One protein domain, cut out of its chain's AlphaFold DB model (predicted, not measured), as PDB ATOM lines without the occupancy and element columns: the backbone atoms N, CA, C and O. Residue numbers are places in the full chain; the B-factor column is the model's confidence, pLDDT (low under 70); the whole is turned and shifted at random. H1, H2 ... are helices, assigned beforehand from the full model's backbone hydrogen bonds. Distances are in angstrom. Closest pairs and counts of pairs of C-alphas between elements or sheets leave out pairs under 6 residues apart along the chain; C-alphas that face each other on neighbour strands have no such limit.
ATOM      1  N   LEU A 290     -52.737  73.896  30.265       97.88
ATOM      2  CA  LEU A 290     -52.632  74.061  28.818       97.88
ATOM      3  C   LEU A 290     -54.032  74.153  28.220       97.88
ATOM      4  O   LEU A 290     -54.911  73.352  28.556       97.88
ATOM      5  N   ARG A 291     -54.233  75.109  27.314       97.88
ATOM      6  CA  ARG A 291     -55.508  75.325  26.634       97.88
ATOM      7  C   ARG A 291     -55.342  75.392  25.128       97.88
ATOM      8  O   ARG A 291     -54.466  76.081  24.614       97.88
ATOM      9  N   TYR A 292     -56.266  74.752  24.422       97.75
ATOM     10  CA  TYR A 292     -56.433  74.876  22.980       97.75
ATOM     11  C   TYR A 292     -57.895  75.210  22.680       97.75
ATOM     12  O   TYR A 292     -58.797  74.488  23.105       97.75
ATOM     13  N   LYS A 293     -58.146  76.334  21.992       95.75
ATOM     14  CA  LYS A 293     -59.506  76.854  21.734       95.75
ATOM     15  C   LYS A 293     -60.389  76.942  22.999       95.75
ATOM     16  O   LYS A 293     -61.560  76.582  22.976       95.75
ATOM     17  N   GLY A 294     -59.809  77.368  24.124       95.00
ATOM     18  CA  GLY A 294     -60.511  77.532  25.407       95.00
ATOM     19  C   GLY A 294     -60.690  76.252  26.238       95.00
ATOM     20  O   GLY A 294     -60.956  76.352  27.436       95.00
ATOM     21  N   ARG A 295     -60.477  75.065  25.654       97.25
ATOM     22  CA  ARG A 295     -60.569  73.769  26.348       97.25
ATOM     23  C   ARG A 295     -59.223  73.367  26.935       97.25
ATOM     24  O   ARG A 295     -58.190  73.637  26.326       97.25
ATOM     25  N   PHE A 296     -59.235  72.707  28.091       98.25
ATOM     26  CA  PHE A 296     -58.017  72.136  28.666       98.25
ATOM     27  C   PHE A 296     -57.513  70.976  27.816       98.25
ATOM     28  O   PHE A 296     -58.306  70.143  27.376       98.25
ATOM     29  N   VAL A 297     -56.201  70.919  27.617       98.12
ATOM     30  CA  VAL A 297     -55.540  69.842  26.880       98.12
ATOM     31  C   VAL A 297     -54.401  69.256  27.698       98.12
ATOM     32  O   VAL A 297     -53.714  69.955  28.443       98.12
ATOM     33  N   THR A 298     -54.189  67.954  27.561       98.06
ATOM     34  CA  THR A 298     -53.011  67.292  28.129       98.06
ATOM     35  C   THR A 298     -51.778  67.568  27.268       98.06
ATOM     36  O   THR A 298     -51.887  67.911  26.089       98.06
ATOM     37  N   ARG A 299     -50.574  67.371  27.826       97.50
ATOM     38  CA  ARG A 299     -49.335  67.464  27.033       97.50
ATOM     39  C   ARG A 299     -49.333  66.489  25.850       97.50
ATOM     40  O   ARG A 299     -48.829  66.853  24.798       97.50
ATOM     41  N   PHE A 300     -49.917  65.299  25.995       98.06
ATOM     42  CA  PHE A 300     -50.019  64.319  24.909       98.06
ATOM     43  C   PHE A 300     -50.913  64.824  23.768       98.06
ATOM     44  O   PHE A 300     -50.489  64.858  22.620       98.06
ATOM     45  N   GLN A 301     -52.097  65.351  24.086       98.19
ATOM     46  CA  GLN A 301     -52.969  65.976  23.084       98.19
ATOM     47  C   GLN A 301     -52.304  67.190  22.423       98.19
ATOM     48  O   GLN A 301     -52.471  67.424  21.229       98.19
ATOM     49  N   ALA A 302     -51.515  67.965  23.174       98.19
ATOM     50  CA  ALA A 302     -50.754  69.073  22.606       98.19
ATOM     51  C   ALA A 302     -49.713  68.597  21.574       98.19
ATOM     52  O   ALA A 302     -49.536  69.271  20.561       98.19
ATOM     53  N   VAL A 303     -49.071  67.436  21.780       98.25
ATOM     54  CA  VAL A 303     -48.161  66.809  20.798       98.25
ATOM     55  C   VAL A 303     -48.903  66.537  19.485       98.25
ATOM     56  O   VAL A 303     -48.424  66.935  18.422       98.25
ATOM     57  N   GLU A 304     -50.098  65.945  19.558       98.12
ATOM     58  CA  GLU A 304     -50.936  65.639  18.389       98.12
ATOM     59  C   GLU A 304     -51.408  66.908  17.665       98.12
ATOM     60  O   GLU A 304     -51.293  67.023  16.443       98.12
ATOM     61  N   ILE A 305     -51.887  67.907  18.415       97.62
ATOM     62  CA  ILE A 305     -52.385  69.179  17.868       97.62
ATOM     63  C   ILE A 305     -51.267  69.958  17.164       97.62
ATOM     64  O   ILE A 305     -51.492  70.542  16.098       97.62
ATOM     65  N   LEU A 306     -50.073  69.981  17.761       97.62
ATOM     66  CA  LEU A 306     -48.898  70.656  17.210       97.62
ATOM     67  C   LEU A 306     -48.189  69.827  16.131       97.62
ATOM     68  O   LEU A 306     -47.324  70.366  15.445       97.62
ATOM     69  N   LYS A 307     -48.576  68.557  15.942       97.56
ATOM     70  CA  LYS A 307     -47.936  67.603  15.022       97.56
ATOM     71  C   LYS A 307     -46.434  67.434  15.294       97.56
ATOM     72  O   LYS A 307     -45.632  67.328  14.368       97.56
ATOM     73  N   LEU A 308     -46.053  67.426  16.568       97.12
ATOM     74  CA  LEU A 308     -44.676  67.191  17.007       97.12
ATOM     75  C   LEU A 308     -44.498  65.725  17.418       97.12
ATOM     76  O   LEU A 308     -45.471  65.028  17.677       97.12
ATOM     77  N   LYS A 309     -43.254  65.235  17.496       97.62
ATOM     78  CA  LYS A 309     -42.976  63.887  18.037       97.62
ATOM     79  C   LYS A 309     -42.967  63.867  19.567       97.62
ATOM     80  O   LYS A 309     -43.322  62.870  20.183       97.62
ATOM     81  N   THR A 310     -42.510  64.953  20.193       97.56
ATOM     82  CA  THR A 310     -42.368  65.059  21.650       97.56
ATOM     83  C   THR A 310     -42.337  66.521  22.095       97.56
ATOM     84  O   THR A 310     -41.888  67.387  21.349       97.56
ATOM     85  N   LEU A 311     -42.785  66.779  23.329       97.62
ATOM     86  CA  LEU A 311     -42.742  68.090  23.990       97.62
ATOM     87  C   LEU A 311     -41.820  68.116  25.225       97.62
ATOM     88  O   LEU A 311     -41.902  69.034  26.035       97.62
ATOM     89  N   LYS A 312     -40.949  67.110  25.400       96.81
ATOM     90  CA  LYS A 312     -40.106  66.971  26.608       96.81
ATOM     91  C   LYS A 312     -39.210  68.188  26.884       96.81
ATOM     92  O   LYS A 312     -39.001  68.510  28.046       96.81
ATOM     93  N   ASN A 313     -38.754  68.878  25.838       97.62
ATOM     94  CA  ASN A 313     -37.803  69.991  25.944       97.62
ATOM     95  C   ASN A 313     -38.469  71.378  25.962       97.62
ATOM     96  O   ASN A 313     -37.769  72.382  25.894       97.62
ATOM     97  N   TYR A 314     -39.803  71.447  26.022       97.75
ATOM     98  CA  TYR A 314     -40.533  72.713  25.997       97.75
ATOM     99  C   TYR A 314     -41.162  73.012  27.357       97.75
ATOM    100  O   TYR A 314     -41.820  72.162  27.969       97.75
ATOM    101  N   ASN A 315     -40.995  74.251  27.816       97.38
ATOM    102  CA  ASN A 315     -41.694  74.759  28.991       97.38
ATOM    103  C   ASN A 315     -43.193  74.939  28.673       97.38
ATOM    104  O   ASN A 315     -43.587  75.179  27.533       97.38
ATOM    105  N   PHE A 316     -44.036  74.868  29.702       95.94
ATOM    106  CA  PHE A 316     -45.461  75.169  29.663       95.94
ATOM    107  C   PHE A 316     -45.794  76.432  28.853       95.94
ATOM    108  O   PHE A 316     -46.622  76.366  27.947       95.94
ATOM    109  N   GLN A 317     -45.117  77.552  29.127       96.62
ATOM    110  CA  GLN A 317     -45.365  78.827  28.439       96.62
ATOM    111  C   GLN A 317     -45.098  78.732  26.930       96.62
ATOM    112  O   GLN A 317     -45.887  79.224  26.128       96.62
ATOM    113  N   GLN A 318     -44.032  78.031  26.535       97.94
ATOM    114  CA  GLN A 318     -43.692  77.813  25.127       97.94
ATOM    115  C   GLN A 318     -44.735  76.927  24.439       97.94
ATOM    116  O   GLN A 318     -45.172  77.235  23.332       97.94
ATOM    117  N   ILE A 319     -45.184  75.856  25.106       98.06
ATOM    118  CA  ILE A 319     -46.246  74.982  24.587       98.06
ATOM    119  C   ILE A 319     -47.542  75.780  24.406       98.06
ATOM    120  O   ILE A 319     -48.163  75.703  23.346       98.06
ATOM    121  N   GLN A 320     -47.928  76.580  25.403       97.62
ATOM    122  CA  GLN A 320     -49.124  77.416  25.332       97.62
ATOM    123  C   GLN A 320     -49.026  78.448  24.200       97.62
ATOM    124  O   GLN A 320     -49.983  78.628  23.449       97.62
ATOM    125  N   HIS A 321     -47.862  79.074  24.027       97.94
ATOM    126  CA  HIS A 321     -47.602  80.009  22.936       97.94
ATOM    127  C   HIS A 321     -47.751  79.339  21.558       97.94
ATOM    128  O   HIS A 321     -48.474  79.846  20.701       97.94
ATOM    129  N   MET A 322     -47.169  78.151  21.363       98.38
ATOM    130  CA  MET A 322     -47.330  77.382  20.121       98.38
ATOM    131  C   MET A 322     -48.799  77.015  19.845       98.38
ATOM    132  O   MET A 322     -49.264  77.110  18.707       98.38
ATOM    133  N   LEU A 323     -49.562  76.630  20.875       98.00
ATOM    134  CA  LEU A 323     -50.996  76.337  20.748       98.00
ATOM    135  C   LEU A 323     -51.813  77.582  20.367       98.00
ATOM    136  O   LEU A 323     -52.754  77.485  19.566       98.00
ATOM    137  N   ASN A 324     -51.449  78.747  20.905       97.31
ATOM    138  CA  ASN A 324     -52.079  80.024  20.577       97.31
ATOM    139  C   ASN A 324     -51.812  80.411  19.115       97.31
ATOM    140  O   ASN A 324     -52.770  80.691  18.394       97.31
ATOM    141  N   ILE A 325     -50.559  80.308  18.647       97.94
ATOM    142  CA  ILE A 325     -50.199  80.520  17.231       97.94
ATOM    143  C   ILE A 325     -51.017  79.591  16.332       97.94
ATOM    144  O   ILE A 325     -51.674  80.045  15.397       97.94
ATOM    145  N   LYS A 326     -51.085  78.292  16.656       97.06
ATOM    146  CA  LYS A 326     -51.865  77.322  15.872       97.06
ATOM    147  C   LYS A 326     -53.354  77.662  15.812       97.06
ATOM    148  O   LYS A 326     -54.035  77.360  14.828       97.06
ATOM    149  N   THR A 327     -53.885  78.247  16.882       96.31
ATOM    150  CA  THR A 327     -55.279  78.696  16.940       96.31
ATOM    151  C   THR A 327     -55.488  79.929  16.061       96.31
ATOM    152  O   THR A 327     -56.463  79.961  15.309       96.31
ATOM    153  N   ALA A 328     -54.563  80.892  16.097       95.94
ATOM    154  CA  ALA A 328     -54.581  82.079  15.245       95.94
ATOM    155  C   ALA A 328     -54.465  81.716  13.754       95.94
ATOM    156  O   ALA A 328     -55.293  82.148  12.959       95.94
ATOM    157  N   GLU A 329     -53.549  80.815  13.380       96.38
ATOM    158  CA  GLU A 329     -53.418  80.315  12.003       96.38
ATOM    159  C   GLU A 329     -54.732  79.738  11.463       96.38
ATOM    160  O   GLU A 329     -55.115  79.995  10.322       96.38
ATOM    161  N   LYS A 330     -55.443  78.941  12.274       94.88
ATOM    162  CA  LYS A 330     -56.737  78.373  11.872       94.88
ATOM    163  C   LYS A 330     -57.799  79.458  11.687       94.88
ATOM    164  O   LYS A 330     -58.582  79.349  10.748       94.88
ATOM    165  N   ARG A 331     -57.820  80.490  12.541       93.94
ATOM    166  CA  ARG A 331     -58.737  81.634  12.398       93.94
ATOM    167  C   ARG A 331     -58.442  82.428  11.128       93.94
ATOM    168  O   ARG A 331     -59.365  82.674  10.361       93.94
ATOM    169  N   ASN A 332     -57.174  82.719  10.848       96.06
ATOM    170  CA  ASN A 332     -56.773  83.453   9.644       96.06
ATOM    171  C   ASN A 332     -57.121  82.668   8.370       96.06
ATOM    172  O   ASN A 332     -57.659  83.232   7.423       96.06
ATOM    173  N   LYS A 333     -56.919  81.341   8.358       95.69
ATOM    174  CA  LYS A 333     -57.360  80.486   7.240       95.69
ATOM    175  C   LYS A 333     -58.874  80.537   7.027       95.69
ATOM    176  O   LYS A 333     -59.320  80.619   5.886       95.69
ATOM    177  N   GLN A 334     -59.657  80.521   8.106       93.94
ATOM    178  CA  GLN A 334     -61.113  80.651   8.026       93.94
ATOM    179  C   GLN A 334     -61.533  82.029   7.501       93.94
ATOM    180  O   GLN A 334     -62.386  82.105   6.621       93.94
ATOM    181  N   GLN A 335     -60.914  83.109   7.981       94.50
ATOM    182  CA  GLN A 335     -61.183  84.465   7.493       94.50
ATOM    183  C   GLN A 335     -60.847  84.609   6.005       94.50
ATOM    184  O   GLN A 335     -61.680  85.095   5.246       94.50
ATOM    185  N   ASN A 336     -59.700  84.089   5.562       95.00
ATOM    186  CA  ASN A 336     -59.314  84.116   4.151       95.00
ATOM    187  C   ASN A 336     -60.278  83.303   3.275       95.00
ATOM    188  O   ASN A 336     -60.665  83.772   2.209       95.00
ATOM    189  N   SER A 337     -60.730  82.129   3.735       94.62
ATOM    190  CA  SER A 337     -61.733  81.344   2.997       94.62
ATOM    191  C   SER A 337     -63.083  82.062   2.885       94.62
ATOM    192  O   SER A 337     -63.710  82.031   1.831       94.62
ATOM    193  N   LYS A 338     -63.511  82.775   3.937       93.69
ATOM    194  CA  LYS A 338     -64.736  83.585   3.908       93.69
ATOM    195  C   LYS A 338     -64.600  84.775   2.961       93.69
ATOM    196  O   LYS A 338     -65.519  85.040   2.196       93.69
ATOM    197  N   LYS A 339     -63.450  85.457   2.983       94.56
ATOM    198  CA  LYS A 339     -63.162  86.576   2.078       94.56
ATOM    199  C   LYS A 339     -63.209  86.126   0.616       94.56
ATOM    200  O   LYS A 339     -63.923  86.730  -0.172       94.56
ATOM    201  N   PHE A 340     -62.551  85.012   0.299       94.12
ATOM    202  CA  PHE A 340     -62.555  84.439  -1.046       94.12
ATOM    203  C   PHE A 340     -63.964  84.044  -1.518       94.12
ATOM    204  O   PHE A 340     -64.354  84.364  -2.638       94.12
ATOM    205  N   ASN A 341     -64.768  83.410  -0.658       92.50
ATOM    206  CA  ASN A 341     -66.146  83.045  -1.005       92.50
ATOM    207  C   ASN A 341     -67.040  84.277  -1.225       92.50
ATOM    208  O   ASN A 341     -67.883  84.270  -2.122       92.50
ATOM    209  N   ASN A 342     -66.841  85.346  -0.449       92.94
ATOM    210  CA  ASN A 342     -67.548  86.609  -0.655       92.94
ATOM    211  C   ASN A 342     -67.141  87.271  -1.981       92.94
ATOM    212  O   ASN A 342     -68.013  87.686  -2.737       92.94
ATOM    213  N   GLU A 343     -65.846  87.316  -2.304       93.31
ATOM    214  CA  GLU A 343     -65.343  87.852  -3.581       93.31
ATOM    215  C   GLU A 343     -65.866  87.050  -4.788       93.31
ATOM    216  O   GLU A 343     -66.271  87.629  -5.803       93.31
ATOM    217  N   MET A 344     -65.937  85.721  -4.664       91.75
ATOM    218  CA  MET A 344     -66.507  84.851  -5.695       91.75
ATOM    219  C   MET A 344     -68.016  85.073  -5.863       91.75
ATOM    220  O   MET A 344     -68.496  85.146  -6.995       91.75
ATOM    221  N   SER A 345     -68.751  85.244  -4.760       90.62
ATOM    222  CA  SER A 345     -70.193  85.527  -4.783       90.62
ATOM    223  C   SER A 345     -70.488  86.881  -5.433       90.62
ATOM    224  O   SER A 345     -71.345  86.969  -6.306       90.62
ATOM    225  N   ILE A 346     -69.723  87.926  -5.095       91.31
ATOM    226  CA  ILE A 346     -69.846  89.255  -5.722       91.31
ATOM    227  C   ILE A 346     -69.575  89.169  -7.231       91.31
ATOM    228  O   ILE A 346     -70.332  89.716  -8.031       91.31
ATOM    229  N   SER A 347     -68.538  88.431  -7.635       89.62
ATOM    230  CA  SER A 347     -68.192  88.250  -9.052       89.62
ATOM    231  C   SER A 347     -69.283  87.522  -9.846       89.62
ATOM    232  O   SER A 347     -69.495  87.823 -11.021       89.62
ATOM    233  N   GLN A 348     -69.989  86.569  -9.228       87.94
ATOM    234  CA  GLN A 348     -71.132  85.894  -9.850       87.94
ATOM    235  C   GLN A 348     -72.342  86.829  -9.976       87.94
ATOM    236  O   GLN A 348     -72.934  86.887 -11.052       87.94
ATOM    237  N   SER A 349     -72.642  87.625  -8.945       84.94
ATOM    238  CA  SER A 349     -73.731  88.612  -8.980       84.94
ATOM    239  C   SER A 349     -73.523  89.701 -10.042       84.94
ATOM    240  O   SER A 349     -74.475  90.125 -10.697       84.94
ATOM    241  N   ILE A 350     -72.278  90.140 -10.268       84.06
ATOM    242  CA  ILE A 350     -71.957  91.097 -11.343       84.06
ATOM    243  C   ILE A 350     -72.205  90.469 -12.723       84.06
ATOM    244  O   ILE A 350     -72.749  91.132 -13.607       84.06
TER     245      ILE A 350
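This is residues 290 to 350 of the 396 residues of the protein "CCT domain-containing protein" of Pseudocohnilembus persalinus (UniProt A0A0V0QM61). Picture one long helix, H2, whose residues 329 to 350 stick out as a free arm from a small head, where the short helix H1 packs on residues 319 to 326 of H2. In the head, residues 291 to 292 pair antiparallel with 295 to 296. The 61 printed residues hold H1, then H2, and no named strand; the class is all helix. The whole is an extended rod, spanning 55 by 21 by 15 A, with a radius of gyration of the C-alphas of 16.6 A.

H1, residues 299 to 306, touches H2, residues 316 to 350, with residues 319 to 326 of H2 alone; look at their closest C-alphas, Leu 306 and Leu 323, 7.0 A apart. They run the same way at a shallow tilt of 33 degrees, only just short of steep. In H1 and H2 every O i to N i+4 pair is within hydrogen-bond range.

Find C-alpha 299 at (-49.335, 67.464, 27.033), where H1 begins. H2 runs 51.4 A from C-alpha 316 at (-45.461, 75.169, 29.663) to C-alpha 350 at (-71.957, 91.097, -11.343).

The C-alphas farthest apart, Lys 312 and Ile 350, are 55.1 A apart. The printed part has no cut, the link from H1 to H2 is short, and no printed residue is under 70 in pLDDT.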